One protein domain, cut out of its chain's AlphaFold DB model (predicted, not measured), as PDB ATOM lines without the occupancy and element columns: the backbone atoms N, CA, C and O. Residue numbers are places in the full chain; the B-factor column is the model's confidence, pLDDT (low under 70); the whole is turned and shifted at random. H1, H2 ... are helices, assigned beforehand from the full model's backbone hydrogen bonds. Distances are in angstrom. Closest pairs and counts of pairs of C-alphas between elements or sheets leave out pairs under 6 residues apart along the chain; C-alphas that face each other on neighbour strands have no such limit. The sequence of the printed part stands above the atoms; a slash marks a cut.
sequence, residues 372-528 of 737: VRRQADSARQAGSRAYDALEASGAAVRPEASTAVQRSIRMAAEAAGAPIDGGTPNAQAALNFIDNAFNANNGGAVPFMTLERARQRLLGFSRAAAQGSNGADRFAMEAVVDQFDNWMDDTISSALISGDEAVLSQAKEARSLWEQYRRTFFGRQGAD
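AT A GLANCE: This is residues 372 to 528 of the 737 residues of an uncharacterized protein of Maritimibacter sp (UniProt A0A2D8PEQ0). Four helices, H2, H3, H4 and H5, pack side by side in a bundle, and a second pair, H1 and H6, runs off from one end of it, so that the two parts make a flat V, joined near the end of H1 and the beginnings of H4 and H6 and open at the other end. The 157 residues printed hold six named helices, H1 to H6 in chain order, and no named strand; the class is all helix. The whole is compact, with a radius of gyration of the C-alphas of 16.0 A, and flat, spanning 44 by 42 by 23 A.

IN THESE COORDINATES: The longest helix, H5, is residues 471 to 493, 32.9 A from C-alpha 471 at (44.259, 110.816, 58.226) to C-alpha 493. H4 is residues 448 to 467, 29.3 A; H3 is residues 425 to 439, 20.7 A; H2 is residues 399 to 415, 25.4 A. H1 is residues 372 to 392, 30.2 A, and begins at C-alpha 372 at (43.838, 128.860, 31.244). H6 is residues 501 to 521, 30.4 A, and ends at C-alpha 521 at (39.888, 125.712, 38.345).

HOW THE PARTS SIT: H5 is the hub, touching four helices. It touches H4 at a shallow tilt of 19 degrees, opposite ways, a hairpin; the closest C-alphas, of Ala 465 and Arg 474, are 4.9 A apart. H5 touches H2, opposite ways, at a tilt of 36 degrees, only just steep, with C-alphas 413 and 479 closest at 5.2 A. With residues 473 to 480 alone it touches residues 425 to 431 of H3, the same way, at a shallow tilt of 27 degrees; C-alphas 427 and 477 are closest at 4.9 A. H3 and H4, a hairpin, touch at 8 degrees, with C-alphas 426 and 461 closest at 5.8 A. H2 and H4 are apart. H1 and H6 touch at a shallow tilt of 20 degrees, opposite ways, with C-alphas 386 and 510 closest at 4.7 A. H1 touches H4 with residues 387 to 391 alone, at a steep tilt of 40 degrees; C-alphas 391 and 449 are closest at 6.1 A. H5 touches H6 with residues 492 to 493 alone, C-alphas 492 and 504 closest at 6.7 A. H1 to H6 form an up and down bundle, each helix running against the one before it. Every O i to N i+4 pair is within hydrogen-bond range in H1, H3, H5 and H6, against 9 of 13 in H2 and 15 of 16 in H4.

THE WHOLE: The two C-alphas farthest apart, of Ser 469 and Asp 500, are 46.0 A apart. The printed part has no cut, and no link between helices is long; that from H4 to H5 is tight. Residues 396 to 397 pair with residues 446 to 447, antiparallel. The mean pLDDT of the printed part is 80.8, and it is under 70 at residues 399, 401 to 402, 443 and 492 to 500.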
ATOM      1  N   VAL A 372      44.515 129.391  30.049       96.69
ATOM      2  CA  VAL A 372      43.838 128.860  31.244       96.69
ATOM      3  C   VAL A 372      44.243 129.649  32.488       96.69
ATOM      4  O   VAL A 372      43.377 129.989  33.295       96.69
ATOM      5  N   ARG A 373      45.530 129.999  32.635       91.88
ATOM      6  CA  ARG A 373      46.007 130.844  33.744       91.88
ATOM      7  C   ARG A 373      45.413 132.250  33.685       91.88
ATOM      8  O   ARG A 373      44.905 132.721  34.697       91.88
ATOM      9  N   ARG A 374      45.372 132.882  32.503       95.38
ATOM     10  CA  ARG A 374      44.706 134.183  32.314       95.38
ATOM     11  C   ARG A 374      43.235 134.136  32.727       95.38
ATOM     12  O   ARG A 374      42.776 135.032  33.432       95.38
ATOM     13  N   GLN A 375      42.503 133.096  32.326       96.62
ATOM     14  CA  GLN A 375      41.091 132.964  32.683       96.62
ATOM     15  C   GLN A 375      40.899 132.702  34.182       96.62
ATOM     16  O   GLN A 375      39.970 133.244  34.787       96.62
ATOM     17  N   ALA A 376      41.794 131.929  34.803       88.75
ATOM     18  CA  ALA A 376      41.807 131.730  36.247       88.75
ATOM     19  C   ALA A 376      42.055 133.048  36.996       88.75
ATOM     20  O   ALA A 376      41.305 133.378  37.914       88.75
ATOM     21  N   ASP A 377      43.048 133.835  36.580       83.75
ATOM     22  CA  ASP A 377      43.358 135.130  37.188       83.75
ATOM     23  C   ASP A 377      42.225 136.143  37.000       83.75
ATOM     24  O   ASP A 377      41.884 136.862  37.938       83.75
ATOM     25  N   SER A 378      41.599 136.171  35.822       92.88
ATOM     26  CA  SER A 378      40.428 137.011  35.548       92.88
ATOM     27  C   SER A 378      39.257 136.667  36.476       92.88
ATOM     28  O   SER A 378      38.727 137.539  37.166       92.88
ATOM     29  N   ALA A 379      38.907 135.380  36.581       90.25
ATOM     30  CA  ALA A 379      37.846 134.912  37.470       90.25
ATOM     31  C   ALA A 379      38.166 135.179  38.952       90.25
ATOM     32  O   ALA A 379      37.295 135.601  39.715       90.25
ATOM     33  N   ARG A 380      39.431 135.006  39.357       84.25
ATOM     34  CA  ARG A 380      39.906 135.355  40.700       84.25
ATOM     35  C   ARG A 380      39.728 136.846  40.979       84.25
ATOM     36  O   ARG A 380      39.203 137.198  42.029       84.25
ATOM     37  N   GLN A 381      40.155 137.708  40.055       82.44
ATOM     38  CA  GLN A 381      40.032 139.159  40.192       82.44
ATOM     39  C   GLN A 381      38.572 139.607  40.248       82.44
ATOM     40  O   GLN A 381      38.260 140.496  41.032       82.44
ATOM     41  N   ALA A 382      37.682 138.998  39.461       87.88
ATOM     42  CA  ALA A 382      36.250 139.287  39.520       87.88
ATOM     43  C   ALA A 382      35.679 138.998  40.918       87.88
ATOM     44  O   ALA A 382      35.051 139.871  41.512       87.88
ATOM     45  N   GLY A 383      35.981 137.821  41.480       82.44
ATOM     46  CA  GLY A 383      35.596 137.482  42.853       82.44
ATOM     47  C   GLY A 383      36.212 138.425  43.893       82.44
ATOM     48  O   GLY A 383      35.505 138.918  44.765       82.44
ATOM     49  N   SER A 384      37.508 138.738  43.781       76.19
ATOM     50  CA  SER A 384      38.178 139.677  44.695       76.19
ATOM     51  C   SER A 384      37.554 141.072  44.661       76.19
ATOM     52  O   SER A 384      37.234 141.600  45.716       76.19
ATOM     53  N   ARG A 385      37.285 141.635  43.476       83.69
ATOM     54  CA  ARG A 385      36.636 142.951  43.346       83.69
ATOM     55  C   ARG A 385      35.230 142.966  43.941       83.69
ATOM     56  O   ARG A 385      34.843 143.961  44.543       83.69
ATOM     57  N   ALA A 386      34.476 141.879  43.782       85.19
ATOM     58  CA  ALA A 386      33.153 141.758  44.387       85.19
ATOM     59  C   ALA A 386      33.234 141.750  45.925       85.19
ATOM     60  O   ALA A 386      32.422 142.389  46.591       85.19
ATOM     61  N   TYR A 387      34.257 141.106  46.496       74.06
ATOM     62  CA  TYR A 387      34.519 141.173  47.935       74.06
ATOM     63  C   TYR A 387      35.027 142.541  48.403       74.06
ATOM     64  O   TYR A 387      34.604 142.999  49.462       74.06
ATOM     65  N   ASP A 388      35.874 143.218  47.629       77.50
ATOM     66  CA  ASP A 388      36.342 144.574  47.951       77.50
ATOM     67  C   ASP A 388      35.167 145.573  47.965       77.50
ATOM     68  O   ASP A 388      35.075 146.430  48.845       77.50
ATOM     69  N   ALA A 389      34.217 145.433  47.031       82.00
ATOM     70  CA  ALA A 389      32.987 146.226  47.006       82.00
ATOM     71  C   ALA A 389      32.097 145.951  48.231       82.00
ATOM     72  O   ALA A 389      31.560 146.883  48.833       82.00
ATOM     73  N   LEU A 390      31.992 144.683  48.639       76.38
ATOM     74  CA  LEU A 390      31.267 144.293  49.844       76.38
ATOM     75  C   LEU A 390      31.920 144.876  51.109       76.38
ATOM     76  O   LEU A 390      31.216 145.366  51.989       76.38
ATOM     77  N   GLU A 391      33.252 144.895  51.196       72.25
ATOM     78  CA  GLU A 391      33.973 145.540  52.302       72.25
ATOM     79  C   GLU A 391      33.708 147.053  52.342       72.25
ATOM     80  O   GLU A 391      33.402 147.597  53.405       72.25
ATOM     81  N   ALA A 392      33.730 147.723  51.186       78.50
ATOM     82  CA  ALA A 392      33.431 149.151  51.079       78.50
ATOM     83  C   ALA A 392      31.990 149.509  51.497       78.50
ATOM     84  O   ALA A 392      31.749 150.627  51.951       78.50
ATOM     85  N   SER A 393      31.044 148.566  51.395       76.44
ATOM     86  CA  SER A 393      29.662 148.748  51.869       76.44
ATOM     87  C   SER A 393      29.524 148.736  53.401       76.44
ATOM     88  O   SER A 393      28.460 149.059  53.927       76.44
ATOM     89  N   GLY A 394      30.584 148.377  54.136       71.56
ATOM     90  CA  GLY A 394      30.544 148.225  55.592       71.56
ATOM     91  C   GLY A 394      29.901 146.915  56.055       71.56
ATOM     92  O   GLY A 394      29.536 146.793  57.226       71.56
ATOM     93  N   ALA A 395      29.770 145.930  55.161       73.88
ATOM     94  CA  ALA A 395      29.208 144.623  55.468       73.88
ATOM     95  C   ALA A 395      29.984 143.931  56.600       73.88
ATOM     96  O   ALA A 395      31.164 143.582  56.472       73.88
ATOM     97  N   ALA A 396      29.293 143.690  57.711       75.69
ATOM     98  CA  ALA A 396      29.852 143.015  58.869       75.69
ATOM     99  C   ALA A 396      28.861 142.005  59.446       75.69
ATOM    100  O   ALA A 396      27.653 142.238  59.478       75.69
ATOM    101  N   VAL A 397      29.399 140.888  59.922       75.25
ATOM    102  CA  VAL A 397      28.649 139.832  60.595       75.25
ATOM    103  C   VAL A 397      28.555 140.149  62.079       75.25
ATOM    104  O   VAL A 397      29.543 140.526  62.715       75.25
ATOM    105  N   ARG A 398      27.360 139.988  62.649       73.06
ATOM    106  CA  ARG A 398      27.148 140.215  64.080       73.06
ATOM    107  C   ARG A 398      27.948 139.233  64.954       73.06
ATOM    108  O   ARG A 398      28.102 138.070  64.574       73.06
ATOM    109  N   PRO A 399      28.406 139.655  66.146       69.94
ATOM    110  CA  PRO A 399      29.211 138.821  67.042       69.94
ATOM    111  C   PRO A 399      28.545 137.489  67.408       69.94
ATOM    112  O   PRO A 399      29.215 136.463  67.478       69.94
ATOM    113  N   GLU A 400      27.225 137.462  67.588       70.69
ATOM    114  CA  GLU A 400      26.493 136.269  68.030       70.69
ATOM    115  C   GLU A 400      26.552 135.129  67.001       70.69
ATOM    116  O   GLU A 400      26.563 133.951  67.367       70.69
ATOM    117  N   ALA A 401      26.663 135.467  65.712       68.12
ATOM    118  CA  ALA A 401      26.822 134.488  64.643       68.12
ATOM    119  C   ALA A 401      28.188 133.775  64.715       68.12
ATOM    120  O   ALA A 401      28.289 132.607  64.341       68.12
ATOM    121  N   SER A 402      29.224 134.437  65.246       68.38
ATOM    122  CA  SER A 402      30.583 133.880  65.343       68.38
ATOM    123  C   SER A 402      30.720 132.772  66.393       68.38
ATOM    124  O   SER A 402      31.399 131.770  66.178       68.38
ATOM    125  N   THR A 403      30.023 132.881  67.524       73.31
ATOM    126  CA  THR A 403      30.058 131.834  68.558       73.31
ATOM    127  C   THR A 403      29.302 130.578  68.107       73.31
ATOM    128  O   THR A 403      29.642 129.459  68.503       73.31
ATOM    129  N   ALA A 404      28.294 130.741  67.245       77.94
ATOM    130  CA  ALA A 404      27.541 129.628  66.677       77.94
ATOM    131  C   ALA A 404      28.398 128.768  65.728       77.94
ATOM    132  O   ALA A 404      28.323 127.537  65.803       77.94
ATOM    133  N   VAL A 405      29.264 129.380  64.902       81.44
ATOM    134  CA  VAL A 405      30.094 128.619  63.950       81.44
ATOM    135  C   VAL A 405      31.091 127.707  64.641       81.44
ATOM    136  O   VAL A 405      31.178 126.534  64.287       81.44
ATOM    137  N   GLN A 406      31.773 128.192  65.678       79.81
ATOM    138  CA  GLN A 406      32.772 127.414  66.416       79.81
ATOM    139  C   GLN A 406      32.173 126.130  66.990       79.81
ATOM    140  O   GLN A 406      32.740 125.044  66.855       79.81
ATOM    141  N   ARG A 407      30.993 126.252  67.611       85.44
ATOM    142  CA  ARG A 407      30.270 125.108  68.167       85.44
ATOM    143  C   ARG A 407      29.850 124.145  67.061       85.44
ATOM    144  O   ARG A 407      30.013 122.942  67.223       85.44
ATOM    145  N   SER A 408      29.354 124.670  65.941       84.69
ATOM    146  CA  SER A 408      28.938 123.847  64.806       84.69
ATOM    147  C   SER A 408      30.105 123.071  64.186       84.69
ATOM    148  O   SER A 408      29.956 121.881  63.927       84.69
ATOM    149  N   ILE A 409      31.284 123.692  64.045       87.06
ATOM    150  CA  ILE A 409      32.498 123.047  63.526       87.06
ATOM    151  C   ILE A 409      32.923 121.891  64.433       87.06
ATOM    152  O   ILE A 409      33.175 120.791  63.943       87.06
ATOM    153  N   ARG A 410      32.976 122.113  65.754       87.12
ATOM    154  CA  ARG A 410      33.352 121.057  66.709       87.12
ATOM    155  C   ARG A 410      32.370 119.887  66.666       87.12
ATOM    156  O   ARG A 410      32.808 118.748  66.553       87.12
ATOM    157  N   MET A 411      31.065 120.166  66.660       87.12
ATOM    158  CA  MET A 411      30.037 119.123  66.563       87.12
ATOM    159  C   MET A 411      30.108 118.350  65.239       87.12
ATOM    160  O   MET A 411      29.959 117.132  65.242       87.12
ATOM    161  N   ALA A 412      30.353 119.028  64.114       83.00
ATOM    162  CA  ALA A 412      30.480 118.383  62.807       83.00
ATOM    163  C   ALA A 412      31.708 117.460  62.743       83.00
ATOM    164  O   ALA A 412      31.610 116.330  62.268       83.00
ATOM    165  N   ALA A 413      32.847 117.912  63.269       84.31
ATOM    166  CA  ALA A 413      34.071 117.121  63.318       84.31
ATOM    167  C   ALA A 413      33.943 115.902  64.254       84.31
ATOM    168  O   ALA A 413      34.350 114.796  63.897       84.31
ATOM    169  N   GLU A 414      33.299 116.070  65.414       86.88
ATOM    170  CA  GLU A 414      32.964 114.967  66.324       86.88
ATOM    171  C   GLU A 414      32.015 113.949  65.673       86.88
ATOM    172  O   GLU A 414      32.277 112.747  65.723       86.88
ATOM    173  N   ALA A 415      30.952 114.408  65.002       83.50
ATOM    174  CA  ALA A 415      30.003 113.541  64.300       83.50
ATOM    175  C   ALA A 415      30.646 112.773  63.131       83.50
ATOM    176  O   ALA A 415      30.244 111.648  62.832       83.50
ATOM    177  N   ALA A 416      31.668 113.354  62.499       71.50
ATOM    178  CA  ALA A 416      32.464 112.718  61.453       71.50
ATOM    179  C   ALA A 416      33.535 111.743  61.992       71.50
ATOM    180  O   ALA A 416      34.277 111.155  61.206       71.50
ATOM    181  N   GLY A 417      33.633 111.553  63.315       81.50
ATOM    182  CA  GLY A 417      34.606 110.653  63.940       81.50
ATOM    183  C   GLY A 417      36.039 111.195  63.967       81.50
ATOM    184  O   GLY A 417      36.979 110.418  64.132       81.50
ATOM    185  N   ALA A 418      36.215 112.507  63.807       85.38
ATOM    186  CA  ALA A 418      37.507 113.185  63.802       85.38
ATOM    187  C   ALA A 418      37.473 114.390  64.766       85.38
ATOM    188  O   ALA A 418      37.447 115.537  64.314       85.38
ATOM    189  N   PRO A 419      37.411 114.152  66.094       89.75
ATOM    190  CA  PRO A 419      37.322 115.225  67.080       89.75
ATOM    191  C   PRO A 419      38.516 116.175  66.966       89.75
ATOM    192  O   PRO A 419      39.643 115.745  66.731       89.75
ATOM    193  N   ILE A 420      38.267 117.476  67.147       89.44
ATOM    194  CA  ILE A 420      39.321 118.489  67.036       89.44
ATOM    195  C   ILE A 420      40.058 118.610  68.370       89.44
ATOM    196  O   ILE A 420      39.684 119.401  69.243       89.44
ATOM    197  N   ASP A 421      41.101 117.802  68.514       88.62
ATOM    198  CA  ASP A 421      41.952 117.692  69.695       88.62
ATOM    199  C   ASP A 421      43.451 117.644  69.330       88.62
ATOM    200  O   ASP A 421      43.842 117.901  68.186       88.62
ATOM    201  N   GLY A 422      44.306 117.304  70.306       87.50
ATOM    202  CA  GLY A 422      45.759 117.212  70.119       87.50
ATOM    203  C   GLY A 422      46.217 116.167  69.090       87.50
ATOM    204  O   GLY A 422      47.363 116.218  68.647       87.50
ATOM    205  N   GLY A 423      45.342 115.244  68.677       87.12
ATOM    206  CA  GLY A 423      45.552 114.318  67.564       87.12
ATOM    207  C   GLY A 423      45.259 114.922  66.188       87.12
ATOM    208  O   GLY A 423      45.536 114.275  65.181       87.12
ATOM    209  N   THR A 424      44.749 116.154  66.117       92.25
ATOM    210  CA  THR A 424      44.391 116.871  64.877       92.25
ATOM    211  C   THR A 424      45.003 118.284  64.851       92.25
ATOM    212  O   THR A 424      44.305 119.300  64.926       92.25
ATOM    213  N   PRO A 425      46.344 118.394  64.812       91.44
ATOM    214  CA  PRO A 425      47.031 119.663  65.043       91.44
ATOM    215  C   PRO A 425      46.716 120.746  64.000       91.44
ATOM    216  O   PRO A 425      46.658 121.923  64.362       91.44
ATOM    217  N   ASN A 426      46.490 120.395  62.729       89.56
ATOM    218  CA  ASN A 426      46.105 121.382  61.717       89.56
ATOM    219  C   ASN A 426      44.661 121.856  61.914       89.56
ATOM    220  O   ASN A 426      44.415 123.058  61.817       89.56
ATOM    221  N   ALA A 427      43.732 120.953  62.245       90.50
ATOM    222  CA  ALA A 427      42.349 121.304  62.586       90.50
ATOM    223  C   ALA A 427      42.257 122.197  63.824       90.50
ATOM    224  O   ALA A 427      41.522 123.187  63.835       90.50
ATOM    225  N   GLN A 428      43.069 121.914  64.840       92.44
ATOM    226  CA  GLN A 428      43.134 122.736  66.038       92.44
ATOM    227  C   GLN A 428      43.748 124.115  65.756       92.44
ATOM    228  O   GLN A 428      43.222 125.129  66.214       92.44
ATOM    229  N   ALA A 429      44.819 124.184  64.959       90.12
ATOM    230  CA  ALA A 429      45.409 125.455  64.537       90.12
ATOM    231  C   ALA A 429      44.440 126.295  63.688       90.12
ATOM    232  O   ALA A 429      44.363 127.512  63.865       90.12
ATOM    233  N   ALA A 430      43.677 125.647  62.809       89.44
ATOM    234  CA  ALA A 430      42.638 126.272  62.005       89.44
ATOM    235  C   ALA A 430      41.513 126.858  62.867       89.44
ATOM    236  O   ALA A 430      41.168 128.025  62.686       89.44
ATOM    237  N   LEU A 431      40.994 126.100  63.840       89.00
ATOM    238  CA  LEU A 431      40.003 126.604  64.796       89.00
ATOM    239  C   LEU A 431      40.532 127.798  65.594       89.00
ATOM    240  O   LEU A 431      39.882 128.834  65.635       89.00
ATOM    241  N   ASN A 432      41.737 127.698  66.157       89.12
ATOM    242  CA  ASN A 432      42.335 128.806  66.907       89.12
ATOM    243  C   ASN A 432      42.508 130.058  66.035       89.12
ATOM    244  O   ASN A 432      42.381 131.187  66.502       89.12
ATOM    245  N   PHE A 433      42.822 129.872  64.754       87.44
ATOM    246  CA  PHE A 433      42.940 130.971  63.813       87.44
ATOM    247  C   PHE A 433      41.580 131.617  63.501       87.44
ATOM    248  O   PHE A 433      41.498 132.845  63.478       87.44
ATOM    249  N   ILE A 434      40.524 130.817  63.325       85.31
ATOM    250  CA  ILE A 434      39.140 131.305  63.224       85.31
ATOM    251  C   ILE A 434      38.781 132.111  64.484       85.31
ATOM    252  O   ILE A 434      38.306 133.241  64.374       85.31
ATOM    253  N   ASP A 435      39.078 131.580  65.672       83.81
ATOM    254  CA  ASP A 435      38.797 132.231  66.957       83.81
ATOM    255  C   ASP A 435      39.497 133.588  67.065       83.81
ATOM    256  O   ASP A 435      38.881 134.592  67.420       83.81
ATOM    257  N   ASN A 436      40.775 133.648  66.696       84.50
ATOM    258  CA  ASN A 436      41.535 134.894  66.690       84.50
ATOM    259  C   ASN A 436      40.980 135.907  65.681       84.50
ATOM    260  O   ASN A 436      40.947 137.100  65.979       84.50
ATOM    261  N   ALA A 437      40.521 135.454  64.510       79.50
ATOM    262  CA  ALA A 437      39.928 136.325  63.496       79.50
ATOM    263  C   ALA A 437      38.617 136.971  63.981       79.50
ATOM    264  O   ALA A 437      38.376 138.146  63.707       79.50
ATOM    265  N   PHE A 438      37.803 136.238  64.745       77.25
ATOM    266  CA  PHE A 438      36.585 136.776  65.356       77.25
ATOM    267  C   PHE A 438      36.872 137.678  66.564       77.25
ATOM    268  O   PHE A 438      36.289 138.756  66.689       77.25
ATOM    269  N   ASN A 439      37.813 137.282  67.424       78.75
ATOM    270  CA  ASN A 439      38.164 138.029  68.633       78.75
ATOM    271  C   ASN A 439      38.940 139.323  68.350       78.75
ATOM    272  O   ASN A 439      38.940 140.222  69.191       78.75
ATOM    273  N   ALA A 440      39.549 139.460  67.167       76.94
ATOM    274  CA  ALA A 440      40.283 140.658  66.755       76.94
ATOM    275  C   ALA A 440      39.451 141.955  66.825       76.94
ATOM    276  O   ALA A 440      40.026 143.037  66.918       76.94
ATOM    277  N   ASN A 441      38.115 141.858  66.828       72.19
ATOM    278  CA  ASN A 441      37.209 143.005  66.923       72.19
ATOM    279  C   ASN A 441      36.642 143.247  68.333       72.19
ATOM    280  O   ASN A 441      35.654 143.964  68.466       72.19
ATOM    281  N   ASN A 442      37.228 142.671  69.392       71.69
ATOM    282  CA  ASN A 442      36.808 142.866  70.793       71.69
ATOM    283  C   ASN A 442      35.305 142.600  71.045       71.69
ATOM    284  O   ASN A 442      34.662 143.307  71.819       71.69
ATOM    285  N   GLY A 443      34.726 141.606  70.363       69.00
ATOM    286  CA  GLY A 443      33.291 141.303  70.443       69.00
ATOM    287  C   GLY A 443      32.390 142.248  69.636       69.00
ATOM    288  O   GLY A 443      31.174 142.177  69.774       69.00
ATOM    289  N   GLY A 444      32.961 143.126  68.807       72.19
ATOM    290  CA  GLY A 444      32.251 143.933  67.813       72.19
ATOM    291  C   GLY A 444      31.955 143.170  66.518       72.19
ATOM    292  O   GLY A 444      32.416 142.046  66.319       72.19
ATOM    293  N   ALA A 445      31.164 143.786  65.632       75.25
ATOM    294  CA  ALA A 445      30.817 143.200  64.338       75.25
ATOM    295  C   ALA A 445      32.083 142.877  63.529       75.25
ATOM    296  O   ALA A 445      33.027 143.667  63.485       75.25
ATOM    297  N   VAL A 446      32.105 141.705  62.903       77.56
ATOM    298  CA  VAL A 446      33.282 141.191  62.204       77.56
ATOM    299  C   VAL A 446      33.162 141.547  60.727       77.56
ATOM    300  O   VAL A 446      32.217 141.080  60.086       77.56
ATOM    301  N   PRO A 447      34.083 142.355  60.165       76.94
ATOM    302  CA  PRO A 447      34.051 142.695  58.750       76.94
ATOM    303  C   PRO A 447      34.052 141.435  57.894       76.94
ATOM    304  O   PRO A 447      34.806 140.496  58.164       76.94
ATOM    305  N   PHE A 448      33.245 141.425  56.838       74.25
ATOM    306  CA  PHE A 448      33.133 140.258  55.970       74.25
ATOM    307  C   PHE A 448      34.494 139.841  55.373       74.25
ATOM    308  O   PHE A 448      34.815 138.656  55.304       74.25
ATOM    309  N   MET A 449      35.360 140.807  55.043       73.00
ATOM    310  CA  MET A 449      36.715 140.546  54.539       73.00
ATOM    311  C   MET A 449      37.591 139.772  55.539       73.00
ATOM    312  O   MET A 449      38.428 138.960  55.144       73.00
ATOM    313  N   THR A 450      37.391 139.964  56.846       77.62
ATOM    314  CA  THR A 450      38.082 139.179  57.881       77.62
ATOM    315  C   THR A 450      37.676 137.709  57.812       77.62
ATOM    316  O   THR A 450      38.530 136.836  57.957       77.62
ATOM    317  N   LEU A 451      36.405 137.427  57.512       77.50
ATOM    318  CA  LEU A 451      35.888 136.068  57.331       77.50
ATOM    319  C   LEU A 451      36.408 135.423  56.046       77.50
ATOM    320  O   LEU A 451      36.802 134.260  56.065       77.50
ATOM    321  N   GLU A 452      36.504 136.176  54.948       74.88
ATOM    322  CA  GLU A 452      37.065 135.655  53.695       74.88
ATOM    323  C   GLU A 452      38.574 135.400  53.812       74.88
ATOM    324  O   GLU A 452      39.072 134.353  53.396       74.88
ATOM    325  N   ARG A 453      39.331 136.293  54.463       77.62
ATOM    326  CA  ARG A 453      40.737 136.014  54.805       77.62
ATOM    327  C   ARG A 453      40.842 134.795  55.711       77.62
ATOM    328  O   ARG A 453      41.786 134.013  55.558       77.62
ATOM    329  N   ALA A 454      39.875 134.619  56.616       82.50
ATOM    330  CA  ALA A 454      39.826 133.445  57.461       82.50
ATOM    331  C   ALA A 454      39.685 132.169  56.618       82.50
ATOM    332  O   ALA A 454      40.547 131.289  56.673       82.50
ATOM    333  N   ARG A 455      38.687 132.145  55.730       82.50
ATOM    334  CA  ARG A 455      38.437 131.087  54.744       82.50
ATOM    335  C   ARG A 455      39.660 130.765  53.884       82.50
ATOM    336  O   ARG A 455      40.036 129.604  53.737       82.50
ATOM    337  N   GLN A 456      40.333 131.778  53.343       78.06
ATOM    338  CA  GLN A 456      41.526 131.584  52.510       78.06
ATOM    339  C   GLN A 456      42.681 130.953  53.289       78.06
ATOM    340  O   GLN A 456      43.383 130.082  52.769       78.06
ATOM    341  N   ARG A 457      42.870 131.346  54.551       81.00
ATOM    342  CA  ARG A 457      43.889 130.753  55.425       81.00
ATOM    343  C   ARG A 457      43.558 129.301  55.778       81.00
ATOM    344  O   ARG A 457      44.474 128.479  55.816       81.00
ATOM    345  N   LEU A 458      42.275 128.966  55.963       84.56
ATOM    346  CA  LEU A 458      41.814 127.588  56.188       84.56
ATOM    347  C   LEU A 458      42.210 126.652  55.045       84.56
ATOM    348  O   LEU A 458      42.579 125.506  55.293       84.56
ATOM    349  N   LEU A 459      42.247 127.142  53.801       77.38
ATOM    350  CA  LEU A 459      42.756 126.358  52.672       77.38
ATOM    351  C   LEU A 459      44.246 126.014  52.819       77.38
ATOM    352  O   LEU A 459      44.665 124.941  52.388       77.38
ATOM    353  N   GLY A 460      45.045 126.893  53.430       79.38
ATOM    354  CA  GLY A 460      46.444 126.618  53.762       79.38
ATOM    355  C   GLY A 460      46.579 125.481  54.777       79.38
ATOM    356  O   GLY A 460      47.321 124.532  54.532       79.38
ATOM    357  N   PHE A 461      45.795 125.528  55.859       84.00
ATOM    358  CA  PHE A 461      45.745 124.459  56.865       84.00
ATOM    359  C   PHE A 461      45.236 123.135  56.285       84.00
ATOM    360  O   PHE A 461      45.834 122.090  56.517       84.00
ATOM    361  N   SER A 462      44.195 123.178  55.449       80.69
ATOM    362  CA  SER A 462      43.669 122.003  54.744       80.69
ATOM    363  C   SER A 462      44.717 121.362  53.824       80.69
ATOM    364  O   SER A 462      44.837 120.138  53.779       80.69
ATOM    365  N   ARG A 463      45.537 122.165  53.124       80.25
ATOM    366  CA  ARG A 463      46.662 121.654  52.317       80.25
ATOM    367  C   ARG A 463      47.744 121.011  53.182       80.25
ATOM    368  O   ARG A 463      48.197 119.925  52.834       80.25
ATOM    369  N   ALA A 464      48.130 121.649  54.285       81.56
ATOM    370  CA  ALA A 464      49.116 121.100  55.214       81.56
ATOM    371  C   ALA A 464      48.642 119.765  55.817       81.56
ATOM    372  O   ALA A 464      49.389 118.788  55.812       81.56
ATOM    373  N   ALA A 465      47.371 119.684  56.225       83.81
ATOM    374  CA  ALA A 465      46.754 118.457  56.726       83.81
ATOM    375  C   ALA A 465      46.719 117.347  55.663       83.81
ATOM    376  O   ALA A 465      47.030 116.195  55.952       83.81
ATOM    377  N   ALA A 466      46.393 117.689  54.411       76.31
ATOM    378  CA  ALA A 466      46.361 116.732  53.307       76.31
ATOM    379  C   ALA A 466      47.750 116.220  52.882       76.31
ATOM    380  O   ALA A 466      47.842 115.126  52.328       76.31
ATOM    381  N   GLN A 467      48.810 117.005  53.105       78.81
ATOM    382  CA  GLN A 467      50.203 116.606  52.866       78.81
ATOM    383  C   GLN A 467      50.794 115.787  54.024       78.81
ATOM    384  O   GLN A 467      51.792 115.092  53.832       78.81
ATOM    385  N   GLY A 468      50.196 115.864  55.213       73.31
ATOM    386  CA  GLY A 468      50.584 115.063  56.368       73.31
ATOM    387  C   GLY A 468      50.170 113.592  56.247       73.31
ATOM    388  O   GLY A 468      49.311 113.217  55.452       73.31
ATOM    389  N   SER A 469      50.762 112.740  57.085       75.81
ATOM    390  CA  SER A 469      50.403 111.318  57.194       75.81
ATOM    391  C   SER A 469      49.216 111.051  58.133       75.81
ATOM    392  O   SER A 469      48.799 109.904  58.286       75.81
ATOM    393  N   ASN A 470      48.660 112.090  58.765       81.81
ATOM    394  CA  ASN A 470      47.586 111.965  59.743       81.81
ATOM    395  C   ASN A 470      46.203 112.062  59.079       81.81
ATOM    396  O   ASN A 470      45.684 113.150  58.827       81.81
ATOM    397  N   GLY A 471      45.595 110.902  58.818       79.06
ATOM    398  CA  GLY A 471      44.259 110.816  58.226       79.06
ATOM    399  C   GLY A 471      43.167 111.478  59.072       79.06
ATOM    400  O   GLY A 471      42.290 112.122  58.505       79.06
ATOM    401  N   ALA A 472      43.241 111.384  60.405       84.31
ATOM    402  CA  ALA A 472      42.257 111.996  61.301       84.31
ATOM    403  C   ALA A 472      42.297 113.528  61.219       84.31
ATOM    404  O   ALA A 472      41.256 114.163  61.105       84.31
ATOM    405  N   ASP A 473      43.494 114.117  61.171       84.56
ATOM    406  CA  ASP A 473      43.674 115.567  61.010       84.56
ATOM    407  C   ASP A 473      43.182 116.062  59.642       84.56
ATOM    408  O   ASP A 473      42.578 117.128  59.524       84.56
ATOM    409  N   ARG A 474      43.365 115.251  58.593       83.31
ATOM    410  CA  ARG A 474      42.803 115.535  57.269       83.31
ATOM    411  C   ARG A 474      41.271 115.537  57.284       83.31
ATOM    412  O   ARG A 474      40.685 116.467  56.733       83.31
ATOM    413  N   PHE A 475      40.639 114.527  57.884       80.12
ATOM    414  CA  PHE A 475      39.176 114.452  57.987       80.12
ATOM    415  C   PHE A 475      38.607 115.564  58.873       80.12
ATOM    416  O   PHE A 475      37.632 116.207  58.492       80.12
ATOM    417  N   ALA A 476      39.254 115.858  60.002       87.62
ATOM    418  CA  ALA A 476      38.883 116.974  60.863       87.62
ATOM    419  C   ALA A 476      38.971 118.309  60.110       87.62
ATOM    420  O   ALA A 476      38.035 119.101  60.170       87.62
ATOM    421  N   MET A 477      40.038 118.551  59.334       89.25
ATOM    422  CA  MET A 477      40.129 119.758  58.503       89.25
ATOM    423  C   MET A 477      39.053 119.834  57.420       89.25
ATOM    424  O   MET A 477      38.619 120.935  57.091       89.25
ATOM    425  N   GLU A 478      38.645 118.710  56.834       80.25
ATOM    426  CA  GLU A 478      37.546 118.689  55.864       80.25
ATOM    427  C   GLU A 478      36.245 119.149  56.535       80.25
ATOM    428  O   GLU A 478      35.629 120.101  56.063       80.25
ATOM    429  N   ALA A 479      35.938 118.625  57.727       83.19
ATOM    430  CA  ALA A 479      34.810 119.091  58.532       83.19
ATOM    431  C   ALA A 479      34.918 120.582  58.917       83.19
ATOM    432  O   ALA A 479      33.916 121.293  58.868       83.19
ATOM    433  N   VAL A 480      36.114 121.087  59.261       86.62
ATOM    434  CA  VAL A 480      36.322 122.521  59.546       86.62
ATOM    435  C   VAL A 480      36.003 123.387  58.329       86.62
ATOM    436  O   VAL A 480      35.303 124.386  58.471       86.62
ATOM    437  N   VAL A 481      36.521 123.036  57.148       84.62
ATOM    438  CA  VAL A 481      36.310 123.820  55.920       84.62
ATOM    439  C   VAL A 481      34.845 123.785  55.506       84.62
ATOM    440  O   VAL A 481      34.256 124.845  55.301       84.62
ATOM    441  N   ASP A 482      34.256 122.593  55.436       81.62
ATOM    442  CA  ASP A 482      32.881 122.412  54.974       81.62
ATOM    443  C   ASP A 482      31.896 123.120  55.909       81.62
ATOM    444  O   ASP A 482      31.013 123.853  55.463       81.62
ATOM    445  N   GLN A 483      32.079 122.979  57.225       86.44
ATOM    446  CA  GLN A 483      31.179 123.596  58.192       86.44
ATOM    447  C   GLN A 483      31.358 125.117  58.283       86.44
ATOM    448  O   GLN A 483      30.373 125.832  58.479       86.44
ATOM    449  N   PHE A 484      32.578 125.635  58.112       86.69
ATOM    450  CA  PHE A 484      32.805 127.079  58.012       86.69
ATOM    451  C   PHE A 484      32.139 127.667  56.757       86.69
ATOM    452  O   PHE A 484      31.512 128.725  56.831       86.69
ATOM    453  N   ASP A 485      32.215 126.966  55.622       81.81
ATOM    454  CA  ASP A 485      31.587 127.384  54.363       81.81
ATOM    455  C   ASP A 485      30.050 127.340  54.428       81.81
ATOM    456  O   ASP A 485      29.401 128.280  53.948       81.81
ATOM    457  N   ASN A 486      29.478 126.311  55.067       83.06
ATOM    458  CA  ASN A 486      28.039 126.202  55.339       83.06
ATOM    459  C   ASN A 486      27.561 127.325  56.263       83.06
ATOM    460  O   ASN A 486      26.580 128.003  55.972       83.06
ATOM    461  N   TRP A 487      28.290 127.592  57.349       84.00
ATOM    462  CA  TRP A 487      27.944 128.687  58.249       84.00
ATOM    463  C   TRP A 487      28.002 130.049  57.561       84.00
ATOM    464  O   TRP A 487      27.124 130.881  57.791       84.00
ATOM    465  N   MET A 488      29.010 130.303  56.719       77.50
ATOM    466  CA  MET A 488      29.023 131.536  55.933       77.50
ATOM    467  C   MET A 488      27.799 131.612  55.015       77.50
ATOM    468  O   MET A 488      27.270 132.700  54.818       77.50
ATOM    469  N   ASP A 489      27.338 130.483  54.463       73.44
ATOM    470  CA  ASP A 489      26.135 130.425  53.617       73.44
ATOM    471  C   ASP A 489      24.884 130.806  54.393       73.44
ATOM    472  O   ASP A 489      24.129 131.680  53.964       73.44
ATOM    473  N   ASP A 490      24.714 130.212  55.568       74.94
ATOM    474  CA  ASP A 490      23.583 130.481  56.445       74.94
ATOM    475  C   ASP A 490      23.624 131.916  56.973       74.94
ATOM    476  O   ASP A 490      22.603 132.596  57.013       74.94
ATOM    477  N   THR A 491      24.804 132.419  57.337       72.00
ATOM    478  CA  THR A 491      24.990 133.772  57.888       72.00
ATOM    479  C   THR A 491      24.738 134.852  56.843       72.00
ATOM    480  O   THR A 491      24.113 135.869  57.149       72.00
ATOM    481  N   ILE A 492      25.176 134.624  55.601       66.81
ATOM    482  CA  ILE A 492      24.839 135.490  54.469       66.81
ATOM    483  C   ILE A 492      23.336 135.390  54.202       66.81
ATOM    484  O   ILE A 492      22.655 136.407  54.181       66.81
ATOM    485  N   SER A 493      22.784 134.181  54.080       64.62
ATOM    486  CA  SER A 493      21.373 133.965  53.725       64.62
ATOM    487  C   SER A 493      20.374 134.456  54.777       64.62
ATOM    488  O   SER A 493      19.258 134.825  54.419       64.62
ATOM    489  N   SER A 494      20.758 134.498  56.055       59.78
ATOM    490  CA  SER A 494      19.912 134.926  57.181       59.78
ATOM    491  C   SER A 494      19.950 136.433  57.471       59.78
ATOM    492  O   SER A 494      19.420 136.868  58.493       59.78
ATOM    493  N   ALA A 495      20.538 137.244  56.580       55.00
ATOM    494  CA  ALA A 495      20.606 138.706  56.698       55.00
ATOM    495  C   ALA A 495      21.222 139.206  58.027       55.00
ATOM    496  O   ALA A 495      20.940 140.312  58.493       55.00
ATOM    497  N   LEU A 496      22.125 138.423  58.633       56.31
ATOM    498  CA  LEU A 496      22.929 138.844  59.793       56.31
ATOM    499  C   LEU A 496      24.055 139.834  59.418       56.31
ATOM    500  O   LEU A 496      24.871 140.194  60.269       56.31
ATOM    501  N   ILE A 497      24.059 140.293  58.163       58.59
ATOM    502  CA  ILE A 497      24.828 141.416  57.627       58.59
ATOM    503  C   ILE A 497      23.905 142.635  57.663       58.59
ATOM    504  O   ILE A 497      22.889 142.613  56.988       58.59
ATOM    505  N   SER A 498      24.209 143.638  58.489       56.91
ATOM    506  CA  SER A 498      23.538 144.954  58.630       56.91
ATOM    507  C   SER A 498      22.284 145.269  57.766       56.91
ATOM    508  O   SER A 498      22.289 146.255  57.046       56.91
ATOM    509  N   GLY A 499      21.201 144.486  57.848       55.72
ATOM    510  CA  GLY A 499      19.823 144.811  57.431       55.72
ATOM    511  C   GLY A 499      19.528 145.290  55.995       55.72
ATOM    512  O   GLY A 499      18.366 145.591  55.733       55.72
ATOM    513  N   ASP A 500      20.501 145.391  55.088       69.88
ATOM    514  CA  ASP A 500      20.318 145.945  53.738       69.88
ATOM    515  C   ASP A 500      20.276 144.831  52.677       69.88
ATOM    516  O   ASP A 500      21.258 144.117  52.448       69.88
ATOM    517  N   GLU A 501      19.127 144.694  52.012       75.25
ATOM    518  CA  GLU A 501      18.894 143.733  50.924       75.25
ATOM    519  C   GLU A 501      19.902 143.910  49.771       75.25
ATOM    520  O   GLU A 501      20.304 142.935  49.130       75.25
ATOM    521  N   ALA A 502      20.379 145.140  49.534       76.56
ATOM    522  CA  ALA A 502      21.403 145.408  48.530       76.56
ATOM    523  C   ALA A 502      22.742 144.753  48.905       76.56
ATOM    524  O   ALA A 502      23.363 144.096  48.067       76.56
ATOM    525  N   VAL A 503      23.150 144.843  50.172       75.69
ATOM    526  CA  VAL A 503      24.382 144.222  50.684       75.69
ATOM    527  C   VAL A 503      24.277 142.695  50.651       75.69
ATOM    528  O   VAL A 503      25.230 142.011  50.275       75.69
ATOM    529  N   LEU A 504      23.097 142.148  50.962       75.56
ATOM    530  CA  LEU A 504      22.822 140.717  50.833       75.56
ATOM    531  C   LEU A 504      22.994 140.228  49.386       75.56
ATOM    532  O   LEU A 504      23.609 139.184  49.152       75.56
ATOM    533  N   SER A 505      22.474 140.977  48.411       81.25
ATOM    534  CA  SER A 505      22.608 140.629  46.993       81.25
ATOM    535  C   SER A 505      24.071 140.632  46.530       81.25
ATOM    536  O   SER A 505      24.515 139.671  45.900       81.25
ATOM    537  N   GLN A 506      24.853 141.635  46.942       81.12
ATOM    538  CA  GLN A 506      26.281 141.748  46.631       81.12
ATOM    539  C   GLN A 506      27.100 140.626  47.279       81.12
ATOM    540  O   GLN A 506      27.995 140.066  46.647       81.12
ATOM    541  N   ALA A 507      26.771 140.238  48.515       77.56
ATOM    542  CA  ALA A 507      27.420 139.117  49.187       77.56
ATOM    543  C   ALA A 507      27.166 137.783  48.468       77.56
ATOM    544  O   ALA A 507      28.092 136.982  48.296       77.56
ATOM    545  N   LYS A 508      25.929 137.554  47.999       82.12
ATOM    546  CA  LYS A 508      25.575 136.374  47.193       82.12
ATOM    547  C   LYS A 508      26.318 136.360  45.856       82.12
ATOM    548  O   LYS A 508      26.830 135.314  45.464       82.12
ATOM    549  N   GLU A 509      26.417 137.503  45.180       86.00
ATOM    550  CA  GLU A 509      27.164 137.635  43.925       86.00
ATOM    551  C   GLU A 509      28.662 137.356  44.117       86.00
ATOM    552  O   GLU A 509      29.219 136.498  43.431       86.00
ATOM    553  N   ALA A 510      29.303 138.007  45.095       83.38
ATOM    554  CA  ALA A 510      30.721 137.817  45.395       83.38
ATOM    555  C   ALA A 510      31.048 136.348  45.693       83.38
ATOM    556  O   ALA A 510      32.012 135.788  45.157       83.38
ATOM    557  N   ARG A 511      30.189 135.688  46.480       80.25
ATOM    558  CA  ARG A 511      30.298 134.254  46.753       80.25
ATOM    559  C   ARG A 511      30.130 133.417  45.492       80.25
ATOM    560  O   ARG A 511      30.942 132.526  45.265       80.25
ATOM    561  N   SER A 512      29.111 133.692  44.679       87.81
ATOM    562  CA  SER A 512      28.849 132.941  43.449       87.81
ATOM    563  C   SER A 512      30.037 133.008  42.487       87.81
ATOM    564  O   SER A 512      30.475 131.976  41.977       87.81
ATOM    565  N   LEU A 513      30.636 134.192  42.316       87.94
ATOM    566  CA  LEU A 513      31.842 134.385  41.506       87.94
ATOM    567  C   LEU A 513      33.030 133.580  42.051       87.94
ATOM    568  O   LEU A 513      33.743 132.915  41.295       87.94
ATOM    569  N   TRP A 514      33.232 133.592  43.369       80.88
ATOM    570  CA  TRP A 514      34.320 132.856  44.011       80.88
ATOM    571  C   TRP A 514      34.127 131.337  43.966       80.88
ATOM    572  O   TRP A 514      35.078 130.590  43.712       80.88
ATOM    573  N   GLU A 515      32.900 130.864  44.171       83.38
ATOM    574  CA  GLU A 515      32.532 129.462  44.024       83.38
ATOM    575  C   GLU A 515      32.717 129.008  42.576       83.38
ATOM    576  O   GLU A 515      33.334 127.972  42.335       83.38
ATOM    577  N   GLN A 516      32.270 129.804  41.599       88.25
ATOM    578  CA  GLN A 516      32.466 129.515  40.184       88.25
ATOM    579  C   GLN A 516      33.954 129.433  39.835       88.25
ATOM    580  O   GLN A 516      34.359 128.472  39.179       88.25
ATOM    581  N   TYR A 517      34.777 130.373  40.306       87.56
ATOM    582  CA  TYR A 517      36.233 130.315  40.168       87.56
ATOM    583  C   TYR A 517      36.801 129.012  40.759       87.56
ATOM    584  O   TYR A 517      37.496 128.250  40.080       87.56
ATOM    585  N   ARG A 518      36.449 128.683  42.004       84.19
ATOM    586  CA  ARG A 518      36.930 127.476  42.696       84.19
ATOM    587  C   ARG A 518      36.507 126.189  41.996       84.19
ATOM    588  O   ARG A 518      37.351 125.331  41.740       84.19
ATOM    589  N   ARG A 519      35.225 126.066  41.660       86.62
ATOM    590  CA  ARG A 519      34.655 124.927  40.936       86.62
ATOM    591  C   ARG A 519      35.297 124.776  39.563       86.62
ATOM    592  O   ARG A 519      35.535 123.655  39.125       86.62
ATOM    593  N   THR A 520      35.603 125.891  38.900       89.69
ATOM    594  CA  THR A 520      36.146 125.853  37.545       89.69
ATOM    595  C   THR A 520      37.598 125.384  37.518       89.69
ATOM    596  O   THR A 520      37.939 124.535  36.698       89.69
ATOM    597  N   PHE A 521      38.433 125.881  38.434       89.94
ATOM    598  CA  PHE A 521      39.888 125.712  38.345       89.94
ATOM    599  C   PHE A 521      40.504 124.783  39.396       89.94
ATOM    600  O   PHE A 521      41.658 124.399  39.253       89.94
ATOM    601  N   PHE A 522      39.781 124.404  40.457       83.31
ATOM    602  CA  PHE A 522      40.358 123.664  41.592       83.31
ATOM    603  C   PHE A 522      39.690 122.312  41.875       83.31
ATOM    604  O   PHE A 522      39.829 121.778  42.982       83.31
ATOM    605  N   GLY A 523      39.014 121.723  40.885       83.31
ATOM    606  CA  GLY A 523      38.498 120.359  40.999       83.31
ATOM    607  C   GLY A 523      39.616 119.323  41.202       83.31
ATOM    608  O   GLY A 523      40.778 119.525  40.843       83.31
ATOM    609  N   ARG A 524      39.286 118.209  41.869       81.69
ATOM    610  CA  ARG A 524      40.278 117.237  42.373       81.69
ATOM    611  C   ARG A 524      40.376 115.947  41.557       81.69
ATOM    612  O   ARG A 524      41.270 115.148  41.819       81.69
ATOM    613  N   GLN A 525      39.482 115.728  40.598       84.81
ATOM    614  CA  GLN A 525      39.360 114.461  39.876       84.81
ATOM    615  C   GLN A 525      39.515 114.654  38.367       84.81
ATOM    616  O   GLN A 525      39.264 115.735  37.843       84.81
ATOM    617  N   GLY A 526      39.935 113.594  37.669       91.88
ATOM    618  CA  GLY A 526      39.931 113.526  36.205       91.88
ATOM    619  C   GLY A 526      40.563 114.737  35.505       91.88
ATOM    620  O   GLY A 526      41.710 115.092  35.780       91.88
ATOM    621  N   ALA A 527      39.807 115.341  34.584       94.31
ATOM    622  CA  ALA A 527      40.222 116.518  33.822       94.31
ATOM    623  C   ALA A 527      40.357 117.777  34.695       94.31
ATOM    624  O   ALA A 527      41.273 118.563  34.474       94.31
ATOM    625  N   ASP A 528      39.530 117.942  35.732       92.06
ATOM    626  CA  ASP A 528      39.612 119.118  36.607       92.06
ATOM    627  C   ASP A 528      40.907 119.138  37.426       92.06
ATOM    628  O   ASP A 528      41.489 120.197  37.646       92.06
TER     629      ASP A 528